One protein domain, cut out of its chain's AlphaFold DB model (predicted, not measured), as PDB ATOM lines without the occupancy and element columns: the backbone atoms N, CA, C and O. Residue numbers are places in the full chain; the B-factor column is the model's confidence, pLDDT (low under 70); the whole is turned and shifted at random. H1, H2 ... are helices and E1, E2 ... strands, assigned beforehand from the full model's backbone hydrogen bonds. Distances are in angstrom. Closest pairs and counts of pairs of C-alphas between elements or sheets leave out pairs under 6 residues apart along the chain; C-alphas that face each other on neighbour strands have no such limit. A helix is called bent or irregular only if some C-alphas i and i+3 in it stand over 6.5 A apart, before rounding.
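This is residues 2 to 79 of the 160 residues of the protein "PIPK domain-containing protein" of Papaver somniferum (UniProt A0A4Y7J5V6). A strongly twisted sheet of four strands is drawn out to one side by the long hairpin E3 and E4, and one bent helix covers part of one face. The first arm of the helix, H1a, packs slantwise over E4 and E3; the second arm, H1b, turns off beyond the sheet, and its far end sticks out opposite the hairpin's tip, residues 59 to 64. The printed part has 78 residues, with one named helix and four named strands in the order E1, E2, H1, E3, E4; the class is mixed, helices and strands. The sheet runs E1, E2, E4, E3, all antiparallel. The whole is loose, with a radius of gyration of the C-alphas of 15.4 A, and flat, spanning 54 by 31 by 17 A.

E1, residues 2 to 4, begins at C-alpha 2 (26.619, 15.033, -38.928) and is 7.1 A long. E2, residues 10 to 15, is 15.4 A long. H1, residues 17 to 39, was assigned by its hydrogen bonds as one helix but is bent: C-alphas 25 and 28 are 7.7 A apart. Its arms are H1a, residues 17 to 25, 12.4 A long, and H1b, residues 28 to 39, 16.3 A long. E3, residues 49 to 57, is 23.2 A long. E4, residues 66 to 74, is 26.0 A long and ends at C-alpha 74 (14.830, 15.324, -34.091).

E1 and E2 form a hairpin, with N 3 and O 12 2.9 A apart, within hydrogen-bond range. E2 and E4 are antiparallel at 142 degrees, with N 13 and O 71 at 2.9 A. E4 and E3 form a hairpin at 162 degrees, with N 53 and O 70 at 2.8 A. E1 and E3 are the edge strands. H1a is on the sheet at a height over the sheet of 10.1 A, over E4 and E3; its line stands at 51 degrees to E4 on the local plane. The closest C-alphas of H1a and E4 are those of Phe 20 and Leu 69, 7.1 A apart. H1b stands at a steep tilt of 61 degrees to H1a and is only just not on the sheet, with 4 pairs of C-alphas within 10 A. E2, H1 and E3 make a split strand-helix-strand unit, two strands running the same way with E4 between them, and its crossover is right-handed. In H1a and H1b every O i to N i+4 pair is within hydrogen-bond range.

The two C-alphas farthest apart, those of Ser 41 and Arg 62, are 53.6 A apart. Residues 35 to 41, of which 35 to 39 belong to H1, and residues 59 to 64 stand free. The printed part has no cut, and no link is long. The mean pLDDT of the printed part is 93.4, and no printed residue is under 70.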
ATOM      1  N   PHE A   2      27.819  15.583 -39.558       92.69
ATOM      2  CA  PHE A   2      26.619  15.033 -38.928       92.69
ATOM      3  C   PHE A   2      26.957  14.794 -37.460       92.69
ATOM      4  O   PHE A   2      27.901  14.061 -37.171       92.69
ATOM      5  N   VAL A   3      26.268  15.477 -36.552       95.38
ATOM      6  CA  VAL A   3      26.541  15.398 -35.114       95.38
ATOM      7  C   VAL A   3      25.245  15.293 -34.333       95.38
ATOM      8  O   VAL A   3      24.190  15.735 -34.781       95.38
ATOM      9  N   MET A   4      25.354  14.719 -33.148       95.88
ATOM     10  CA  MET A   4      24.258  14.566 -32.209       95.88
ATOM     11  C   MET A   4      24.458  15.534 -31.038       95.88
ATOM     12  O   MET A   4      25.598  15.832 -30.666       95.88
ATOM     13  N   THR A   5      23.373  16.067 -30.475       96.12
ATOM     14  CA  THR A   5      23.460  16.881 -29.256       96.12
ATOM     15  C   THR A   5      23.932  16.049 -28.069       96.12
ATOM     16  O   THR A   5      23.820  14.827 -28.061       96.12
ATOM     17  N   LYS A   6      24.456  16.716 -27.033       96.19
ATOM     18  CA  LYS A   6      24.972  16.051 -25.825       96.19
ATOM     19  C   LYS A   6      23.922  15.182 -25.120       96.19
ATOM     20  O   LYS A   6      24.276  14.198 -24.489       96.19
ATOM     21  N   ASP A   7      22.659  15.585 -25.184       96.00
ATOM     22  CA  ASP A   7      21.521  14.848 -24.631       96.00
ATOM     23  C   ASP A   7      20.895  13.863 -25.630       96.00
ATOM     24  O   ASP A   7      19.850  13.292 -25.340       96.00
ATOM     25  N   GLU A   8      21.508  13.695 -26.802       95.25
ATOM     26  CA  GLU A   8      21.137  12.752 -27.859       95.25
ATOM     27  C   GLU A   8      19.784  12.991 -28.538       95.25
ATOM     28  O   GLU A   8      19.381  12.234 -29.422       95.25
ATOM     29  N   ARG A   9      19.074  14.060 -28.171       95.69
ATOM     30  CA  ARG A   9      17.711  14.317 -28.655       95.69
ATOM     31  C   ARG A   9      17.665  14.855 -30.070       95.69
ATOM     32  O   ARG A   9      16.675  14.631 -30.766       95.69
ATOM     33  N   LEU A  10      18.687  15.600 -30.478       97.38
ATOM     34  CA  LEU A  10      18.702  16.303 -31.752       97.38
ATOM     35  C   LEU A  10      19.902  15.888 -32.593       97.38
ATOM     36  O   LEU A  10      20.991  15.604 -32.092       97.38
ATOM     37  N   ILE A  11      19.693  15.939 -33.899       97.62
ATOM     38  CA  ILE A  11      20.716  15.805 -34.922       97.62
ATOM     39  C   ILE A  11      20.963  17.177 -35.541       97.62
ATOM     40  O   ILE A  11      20.027  17.888 -35.909       97.62
ATOM     41  N   VAL A  12      22.238  17.526 -35.699       97.62
ATOM     42  CA  VAL A  12      22.686  18.685 -36.467       97.62
ATOM     43  C   VAL A  12      23.442  18.183 -37.689       97.62
ATOM     44  O   VAL A  12      24.519  17.588 -37.585       97.62
ATOM     45  N   LYS A  13      22.881  18.440 -38.868       97.12
ATOM     46  CA  LYS A  13      23.490  18.080 -40.148       97.12
ATOM     47  C   LYS A  13      23.913  19.350 -40.870       97.12
ATOM     48  O   LYS A  13      23.135  20.285 -41.029       97.12
ATOM     49  N   GLN A  14      25.157  19.382 -41.327       97.19
ATOM     50  CA  GLN A  14      25.588  20.380 -42.295       97.19
ATOM     51  C   GLN A  14      25.086  19.979 -43.677       97.19
ATOM     52  O   GLN A  14      25.328  18.851 -44.110       97.19
ATOM     53  N   ILE A  15      24.423  20.912 -44.347       96.50
ATOM     54  CA  ILE A  15      23.789  20.721 -45.651       96.50
ATOM     55  C   ILE A  15      24.455  21.592 -46.715       96.50
ATOM     56  O   ILE A  15      25.145  22.574 -46.418       96.50
ATOM     57  N   HIS A  16      24.248  21.224 -47.971       95.88
ATOM     58  CA  HIS A  16      24.708  21.983 -49.122       95.88
ATOM     59  C   HIS A  16      23.785  23.174 -49.409       95.88
ATOM     60  O   HIS A  16      22.631  23.222 -48.986       95.88
ATOM     61  N   LYS A  17      24.290  24.152 -50.172       95.25
ATOM     62  CA  LYS A  17      23.519  25.346 -50.559       95.25
ATOM     63  C   LYS A  17      22.230  24.996 -51.309       95.25
ATOM     64  O   LYS A  17      21.215  25.627 -51.057       95.25
ATOM     65  N   ILE A  18      22.277  23.975 -52.166       94.62
ATOM     66  CA  ILE A  18      21.115  23.503 -52.931       94.62
ATOM     67  C   ILE A  18      20.028  22.982 -51.981       94.62
ATOM     68  O   ILE A  18      18.896  23.435 -52.063       94.62
ATOM     69  N   GLU A  19      20.380  22.114 -51.023       94.12
ATOM     70  CA  GLU A  19      19.435  21.610 -50.010       94.12
ATOM     71  C   GLU A  19      18.831  22.752 -49.177       94.12
ATOM     72  O   GLU A  19      17.637  22.746 -48.889       94.12
ATOM     73  N   PHE A  20      19.648  23.746 -48.807       95.75
ATOM     74  CA  PHE A  20      19.181  24.920 -48.072       95.75
ATOM     75  C   PHE A  20      18.163  25.725 -48.882       95.75
ATOM     76  O   PHE A  20      17.096  26.043 -48.366       95.75
ATOM     77  N   ASP A  21      18.470  26.040 -50.140       94.81
ATOM     78  CA  ASP A  21      17.586  26.830 -50.998       94.81
ATOM     79  C   ASP A  21      16.269  26.103 -51.267       94.81
ATOM     80  O   ASP A  21      15.202  26.693 -51.100       94.81
ATOM     81  N   SER A  22      16.340  24.807 -51.584       92.94
ATOM     82  CA  SER A  22      15.157  23.968 -51.775       92.94
ATOM     83  C   SER A  22      14.297  23.889 -50.513       92.94
ATOM     84  O   SER A  22      13.074  23.976 -50.601       92.94
ATOM     85  N   PHE A  23      14.908  23.770 -49.327       93.56
ATOM     86  CA  PHE A  23      14.145  23.794 -48.080       93.56
ATOM     87  C   PHE A  23      13.498  25.156 -47.838       93.56
ATOM     88  O   PHE A  23      12.333  25.214 -47.466       93.56
ATOM     89  N   MET A  24      14.215  26.260 -48.062       94.88
ATOM     90  CA  MET A  24      13.661  27.602 -47.865       94.88
ATOM     91  C   MET A  24      12.449  27.871 -48.765       94.88
ATOM     92  O   MET A  24      11.510  28.534 -48.324       94.88
ATOM     93  N   GLU A  25      12.432  27.325 -49.984       93.94
ATOM     94  CA  GLU A  25      11.290  27.410 -50.900       93.94
ATOM     95  C   GLU A  25      10.054  26.661 -50.369       93.94
ATOM     96  O   GLU A  25       8.932  27.169 -50.441       93.94
ATOM     97  N   CYS A  26      10.237  25.472 -49.780       94.06
ATOM     98  CA  CYS A  26       9.128  24.648 -49.289       94.06
ATOM     99  C   CYS A  26       8.820  24.816 -47.787       94.06
ATOM    100  O   CYS A  26       7.790  24.319 -47.320       94.06
ATOM    101  N   ALA A  27       9.643  25.550 -47.031       94.44
ATOM    102  CA  ALA A  27       9.556  25.679 -45.574       94.44
ATOM    103  C   ALA A  27       8.173  26.126 -45.062       94.44
ATOM    104  O   ALA A  27       7.663  25.481 -44.144       94.44
ATOM    105  N   PRO A  28       7.496  27.144 -45.641       95.69
ATOM    106  CA  PRO A  28       6.158  27.527 -45.184       95.69
ATOM    107  C   PRO A  28       5.143  26.383 -45.299       95.69
ATOM    108  O   PRO A  28       4.310  26.188 -44.415       95.69
ATOM    109  N   ARG A  29       5.241  25.586 -46.371       97.19
ATOM    110  CA  ARG A  29       4.368  24.428 -46.608       97.19
ATOM    111  C   ARG A  29       4.691  23.296 -45.639       97.19
ATOM    112  O   ARG A  29       3.769  22.702 -45.090       97.19
ATOM    113  N   TYR A  30       5.975  23.043 -45.394       96.44
ATOM    114  CA  TYR A  30       6.443  22.066 -44.411       96.44
ATOM    115  C   TYR A  30       5.950  22.385 -42.998       96.44
ATOM    116  O   TYR A  30       5.280  21.558 -42.381       96.44
ATOM    117  N   PHE A  31       6.204  23.596 -42.497       95.44
ATOM    118  CA  PHE A  31       5.776  23.970 -41.149       95.44
ATOM    119  C   PHE A  31       4.249  24.013 -41.023       95.44
ATOM    120  O   PHE A  31       3.718  23.601 -39.993       95.44
ATOM    121  N   GLY A  32       3.532  24.423 -42.075       96.00
ATOM    122  CA  GLY A  32       2.071  24.335 -42.120       96.00
ATOM    123  C   GLY A  32       1.555  22.893 -42.034       96.00
ATOM    124  O   GLY A  32       0.635  22.614 -41.265       96.00
ATOM    125  N   TYR A  33       2.172  21.966 -42.774       96.88
ATOM    126  CA  TYR A  33       1.835  20.543 -42.739       96.88
ATOM    127  C   TYR A  33       2.071  19.935 -41.351       96.88
ATOM    128  O   TYR A  33       1.143  19.391 -40.754       96.88
ATOM    129  N   ILE A  34       3.271  20.114 -40.790       95.88
ATOM    130  CA  ILE A  34       3.615  19.599 -39.458       95.88
ATOM    131  C   ILE A  34       2.710  20.209 -38.383       95.88
ATOM    132  O   ILE A  34       2.193  19.483 -37.533       95.88
ATOM    133  N   SER A  35       2.442  21.518 -38.438       94.88
ATOM    134  CA  SER A  35       1.527  22.177 -37.499       94.88
ATOM    135  C   SER A  35       0.116  21.598 -37.564       94.88
ATOM    136  O   SER A  35      -0.531  21.477 -36.523       94.88
ATOM    137  N   LYS A  36      -0.372  21.240 -38.759       95.38
ATOM    138  CA  LYS A  36      -1.675  20.593 -38.931       95.38
ATOM    139  C   LYS A  36      -1.677  19.186 -38.342       95.38
ATOM    140  O   LYS A  36      -2.627  18.843 -37.643       95.38
ATOM    141  N   CYS A  37      -0.639  18.386 -38.583       94.62
ATOM    142  CA  CYS A  37      -0.544  17.045 -38.003       94.62
ATOM    143  C   CYS A  37      -0.570  17.106 -36.469       94.62
ATOM    144  O   CYS A  37      -1.365  16.410 -35.839       94.62
ATOM    145  N   LEU A  38       0.195  18.032 -35.879       91.25
ATOM    146  CA  LEU A  38       0.236  18.243 -34.431       91.25
ATOM    147  C   LEU A  38      -1.106  18.713 -33.848       91.25
ATOM    148  O   LEU A  38      -1.507  18.228 -32.793       91.25
ATOM    149  N   SER A  39      -1.817  19.633 -34.509       93.62
ATOM    150  CA  SER A  39      -3.087  20.170 -33.988       93.62
ATOM    151  C   SER A  39      -4.269  19.216 -34.146       93.62
ATOM    152  O   SER A  39      -5.198  19.243 -33.342       93.62
ATOM    153  N   SER A  40      -4.242  18.364 -35.170       90.06
ATOM    154  CA  SER A  40      -5.327  17.429 -35.490       90.06
ATOM    155  C   SER A  40      -5.073  16.000 -35.010       90.06
ATOM    156  O   SER A  40      -5.822  15.103 -35.381       90.06
ATOM    157  N   SER A  41      -4.032  15.782 -34.196       81.19
ATOM    158  CA  SER A  41      -3.608  14.456 -33.717       81.19
ATOM    159  C   SER A  41      -3.375  13.429 -34.838       81.19
ATOM    160  O   SER A  41      -3.525  12.232 -34.617       81.19
ATOM    161  N   HIS A  42      -2.995  13.883 -36.037       87.56
ATOM    162  CA  HIS A  42      -2.572  12.984 -37.112       87.56
ATOM    163  C   HIS A  42      -1.096  12.629 -36.933       87.56
ATOM    164  O   HIS A  42      -0.256  13.491 -36.662       87.56
ATOM    165  N   HIS A  43      -0.771  11.353 -37.118       90.81
ATOM    166  CA  HIS A  43       0.606  10.875 -37.090       90.81
ATOM    167  C   HIS A  43       1.349  11.259 -38.381       90.81
ATOM    168  O   HIS A  43       0.773  11.246 -39.465       90.81
ATOM    169  N   SER A  44       2.635  11.588 -38.254       95.25
ATOM    170  CA  SER A  44       3.560  11.822 -39.369       95.25
ATOM    171  C   SER A  44       4.886  11.131 -39.055       95.25
ATOM    172  O   SER A  44       5.348  11.147 -37.911       95.25
ATOM    173  N   CYS A  45       5.468  10.508 -40.072       95.69
ATOM    174  CA  CYS A  45       6.778   9.863 -40.078       95.69
ATOM    175  C   CYS A  45       7.894  10.814 -40.536       95.69
ATOM    176  O   CYS A  45       9.065  10.437 -40.494       95.69
ATOM    177  N   LEU A  46       7.573  12.035 -40.985       95.88
ATOM    178  CA  LEU A  46       8.591  13.014 -41.358       95.88
ATOM    179  C   LEU A  46       9.432  13.397 -40.141       95.88
ATOM    180  O   LEU A  46       8.901  13.784 -39.099       95.88
ATOM    181  N   ALA A  47      10.755  13.374 -40.311       93.19
ATOM    182  CA  ALA A  47      11.659  13.901 -39.304       93.19
ATOM    183  C   ALA A  47      11.354  15.386 -39.063       93.19
ATOM    184  O   ALA A  47      11.342  16.204 -39.993       93.19
ATOM    185  N   LYS A  48      11.097  15.737 -37.803       94.94
ATOM    186  CA  LYS A  48      10.784  17.110 -37.405       94.94
ATOM    187  C   LYS A  48      12.035  17.974 -37.484       94.94
ATOM    188  O   LYS A  48      12.963  17.822 -36.692       94.94
ATOM    189  N   ILE A  49      12.034  18.903 -38.431       96.19
ATOM    190  CA  ILE A  49      13.021  19.964 -38.573       96.19
ATOM    191  C   ILE A  49      12.640  21.059 -37.586       96.19
ATOM    192  O   ILE A  49      11.547  21.619 -37.635       96.19
ATOM    193  N   LEU A  50      13.560  21.352 -36.679       95.25
ATOM    194  CA  LEU A  50      13.398  22.349 -35.626       95.25
ATOM    195  C   LEU A  50      13.934  23.713 -36.057       95.25
ATOM    196  O   LEU A  50      13.492  24.742 -35.557       95.25
ATOM    197  N   GLY A  51      14.881  23.725 -36.994       94.06
ATOM    198  CA  GLY A  51      15.426  24.957 -37.530       94.06
ATOM    199  C   GLY A  51      16.471  24.724 -38.609       94.06
ATOM    200  O   GLY A  51      17.082  23.658 -38.702       94.06
ATOM    201  N   ILE A  52      16.684  25.761 -39.407       95.69
ATOM    202  CA  ILE A  52      17.738  25.839 -40.411       95.69
ATOM    203  C   ILE A  52      18.526  27.127 -40.174       95.69
ATOM    204  O   ILE A  52      17.952  28.184 -39.921       95.69
ATOM    205  N   TYR A  53      19.850  27.036 -40.205       95.44
ATOM    206  CA  TYR A  53      20.738  28.101 -39.757       95.44
ATOM    207  C   TYR A  53      21.863  28.317 -40.758       95.44
ATOM    208  O   TYR A  53      22.461  27.365 -41.260       95.44
ATOM    209  N   LYS A  54      22.200  29.584 -40.993       95.88
ATOM    210  CA  LYS A  54      23.450  29.980 -41.637       95.88
ATOM    211  C   LYS A  54      24.399  30.492 -40.562       95.88
ATOM    212  O   LYS A  54      24.097  31.479 -39.897       95.88
ATOM    213  N   VAL A  55      25.538  29.830 -40.397       94.88
ATOM    214  CA  VAL A  55      26.572  30.215 -39.434       94.88
ATOM    215  C   VAL A  55      27.768  30.764 -40.199       94.88
ATOM    216  O   VAL A  55      28.297  30.102 -41.091       94.88
ATOM    217  N   THR A  56      28.195  31.972 -39.841       94.25
ATOM    218  CA  THR A  56      29.361  32.633 -40.436       94.25
ATOM    219  C   THR A  56      30.447  32.787 -39.379       94.25
ATOM    220  O   THR A  56      30.321  33.579 -38.448       94.25
ATOM    221  N   GLU A  57      31.539  32.047 -39.541       90.69
ATOM    222  CA  GLU A  57      32.751  32.182 -38.741       90.69
ATOM    223  C   GLU A  57      33.624  33.296 -39.327       90.69
ATOM    224  O   GLU A  57      34.101  33.219 -40.467       90.69
ATOM    225  N   ARG A  58      33.831  34.355 -38.539       89.81
ATOM    226  CA  ARG A  58      34.665  35.495 -38.929       89.81
ATOM    227  C   ARG A  58      36.134  35.169 -38.691       89.81
ATOM    228  O   ARG A  58      36.546  35.018 -37.546       89.81
ATOM    229  N   GLN A  59      36.933  35.098 -39.754       81.62
ATOM    230  CA  GLN A  59      38.353  34.741 -39.658       81.62
ATOM    231  C   GLN A  59      39.277  35.961 -39.808       81.62
ATOM    232  O   GLN A  59      40.170  35.975 -40.647       81.62
ATOM    233  N   GLY A  60      39.092  36.988 -38.972       83.12
ATOM    234  CA  GLY A  60      39.934  38.198 -38.975       83.12
ATOM    235  C   GLY A  60      40.005  38.926 -40.331       83.12
ATOM    236  O   GLY A  60      39.322  38.575 -41.286       83.12
ATOM    237  N   GLU A  61      40.841  39.962 -40.436       78.38
ATOM    238  CA  GLU A  61      40.891  40.814 -41.642       78.38
ATOM    239  C   GLU A  61      41.573  40.156 -42.855       78.38
ATOM    240  O   GLU A  61      41.352  40.564 -43.991       78.38
ATOM    241  N   ARG A  62      42.410  39.131 -42.637       75.19
ATOM    242  CA  ARG A  62      43.248  38.521 -43.689       75.19
ATOM    243  C   ARG A  62      42.724  37.197 -44.249       75.19
ATOM    244  O   ARG A  62      43.297  36.704 -45.219       75.19
ATOM    245  N   ARG A  63      41.684  36.588 -43.668       79.94
ATOM    246  CA  ARG A  63      41.118  35.322 -44.167       79.94
ATOM    247  C   ARG A  63      39.646  35.474 -44.509       79.94
ATOM    248  O   ARG A  63      38.896  36.188 -43.857       79.94
ATOM    249  N   LYS A  64      39.229  34.748 -45.546       83.38
ATOM    250  CA  LYS A  64      37.829  34.677 -45.952       83.38
ATOM    251  C   LYS A  64      37.008  34.044 -44.826       83.38
ATOM    252  O   LYS A  64      37.377  32.984 -44.319       83.38
ATOM    253  N   ASN A  65      35.890  34.678 -44.480       87.50
ATOM    254  CA  ASN A  65      34.912  34.105 -43.559       87.50
ATOM    255  C   ASN A  65      34.488  32.716 -44.040       87.50
ATOM    256  O   ASN A  65      34.287  32.498 -45.240       87.50
ATOM    257  N   ARG A  66      34.335  31.784 -43.101       89.56
ATOM    258  CA  ARG A  66      33.770  30.469 -43.398       89.56
ATOM    259  C   ARG A  66      32.283  30.510 -43.129       89.56
ATOM    260  O   ARG A  66      31.852  30.983 -42.084       89.56
ATOM    261  N   GLU A  67      31.504  30.015 -44.075       92.44
ATOM    262  CA  GLU A  67      30.060  29.902 -43.928       92.44
ATOM    263  C   GLU A  67      29.675  28.430 -43.964       92.44
ATOM    264  O   GLU A  67      30.162  27.675 -44.807       92.44
ATOM    265  N   CYS A  68      28.798  28.022 -43.054       94.69
ATOM    266  CA  CYS A  68      28.168  26.715 -43.103       94.69
ATOM    267  C   CYS A  68      26.656  26.838 -42.919       94.69
ATOM    268  O   CYS A  68      26.148  27.757 -42.273       94.69
ATOM    269  N   LEU A  69      25.942  25.910 -43.547       97.75
ATOM    270  CA  LEU A  69      24.493  25.802 -43.487       97.75
ATOM    271  C   LEU A  69      24.182  24.550 -42.683       97.75
ATOM    272  O   LEU A  69      24.724  23.482 -42.970       97.75
ATOM    273  N   LEU A  70      23.366  24.701 -41.651       97.25
ATOM    274  CA  LEU A  70      23.041  23.648 -40.705       97.25
ATOM    275  C   LEU A  70      21.532  23.461 -40.665       97.25
ATOM    276  O   LEU A  70      20.787  24.437 -40.631       97.25
ATOM    277  N   ILE A  71      21.097  22.212 -40.603       97.12
ATOM    278  CA  ILE A  71      19.732  21.840 -40.257       97.12
ATOM    279  C   ILE A  71      19.751  21.123 -38.912       97.12
ATOM    280  O   ILE A  71      20.630  20.298 -38.649       97.12
ATOM    281  N   VAL A  72      18.802  21.475 -38.052       97.50
ATOM    282  CA  VAL A  72      18.589  20.851 -36.746       97.50
ATOM    283  C   VAL A  72      17.271  20.100 -36.807       97.50
ATOM    284  O   VAL A  72      16.242  20.681 -37.152       97.50
ATOM    285  N   MET A  73      17.302  18.815 -36.481       97.31
ATOM    286  CA  MET A  73      16.150  17.919 -36.564       97.31
ATOM    287  C   MET A  73      16.112  16.961 -35.375       97.31
ATOM    288  O   MET A  73      17.111  16.787 -34.679       97.31
ATOM    289  N   GLU A  74      14.955  16.355 -35.123       96.31
ATOM    290  CA  GLU A  74      14.830  15.324 -34.091       96.31
ATOM    291  C   GLU A  74      15.707  14.099 -34.399       96.31
ATOM    292  O   GLU A  74      15.893  13.712 -35.557       96.31
ATOM    293  N   ASN A  75      16.231  13.466 -33.350       95.50
ATOM    294  CA  ASN A  75      16.808  12.134 -33.442       95.50
ATOM    295  C   ASN A  75      15.692  11.092 -33.289       95.50
ATOM    296  O   ASN A  75      15.218  10.839 -32.182       95.50
ATOM    297  N   ILE A  76      15.290  10.463 -34.394       93.56
ATOM    298  CA  ILE A  76      14.165   9.517 -34.390       93.56
ATOM    299  C   ILE A  76      14.435   8.242 -33.573       93.56
ATOM    300  O   ILE A  76      13.494   7.582 -33.138       93.56
ATOM    301  N   LEU A  77      15.708   7.893 -33.347       92.00
ATOM    302  CA  LEU A  77      16.112   6.705 -32.587       92.00
ATOM    303  C   LEU A  77      16.412   7.026 -31.112       92.00
ATOM    304  O   LEU A  77      16.882   6.162 -30.372       92.00
ATOM    305  N   PHE A  78      16.145   8.257 -30.665       92.69
ATOM    306  CA  PHE A  78      16.417   8.684 -29.295       92.69
ATOM    307  C   PHE A  78      15.729   7.780 -28.255       92.69
ATOM    308  O   PHE A  78      14.523   7.523 -28.316       92.69
ATOM    309  N   GLY A  79      16.499   7.312 -27.266       90.19
ATOM    310  CA  GLY A  79      15.993   6.497 -26.156       90.19
ATOM    311  C   GLY A  79      15.529   5.083 -26.541       90.19
ATOM    312  O   GLY A  79      14.797   4.448 -25.764       90.19
TER     313      GLY A  79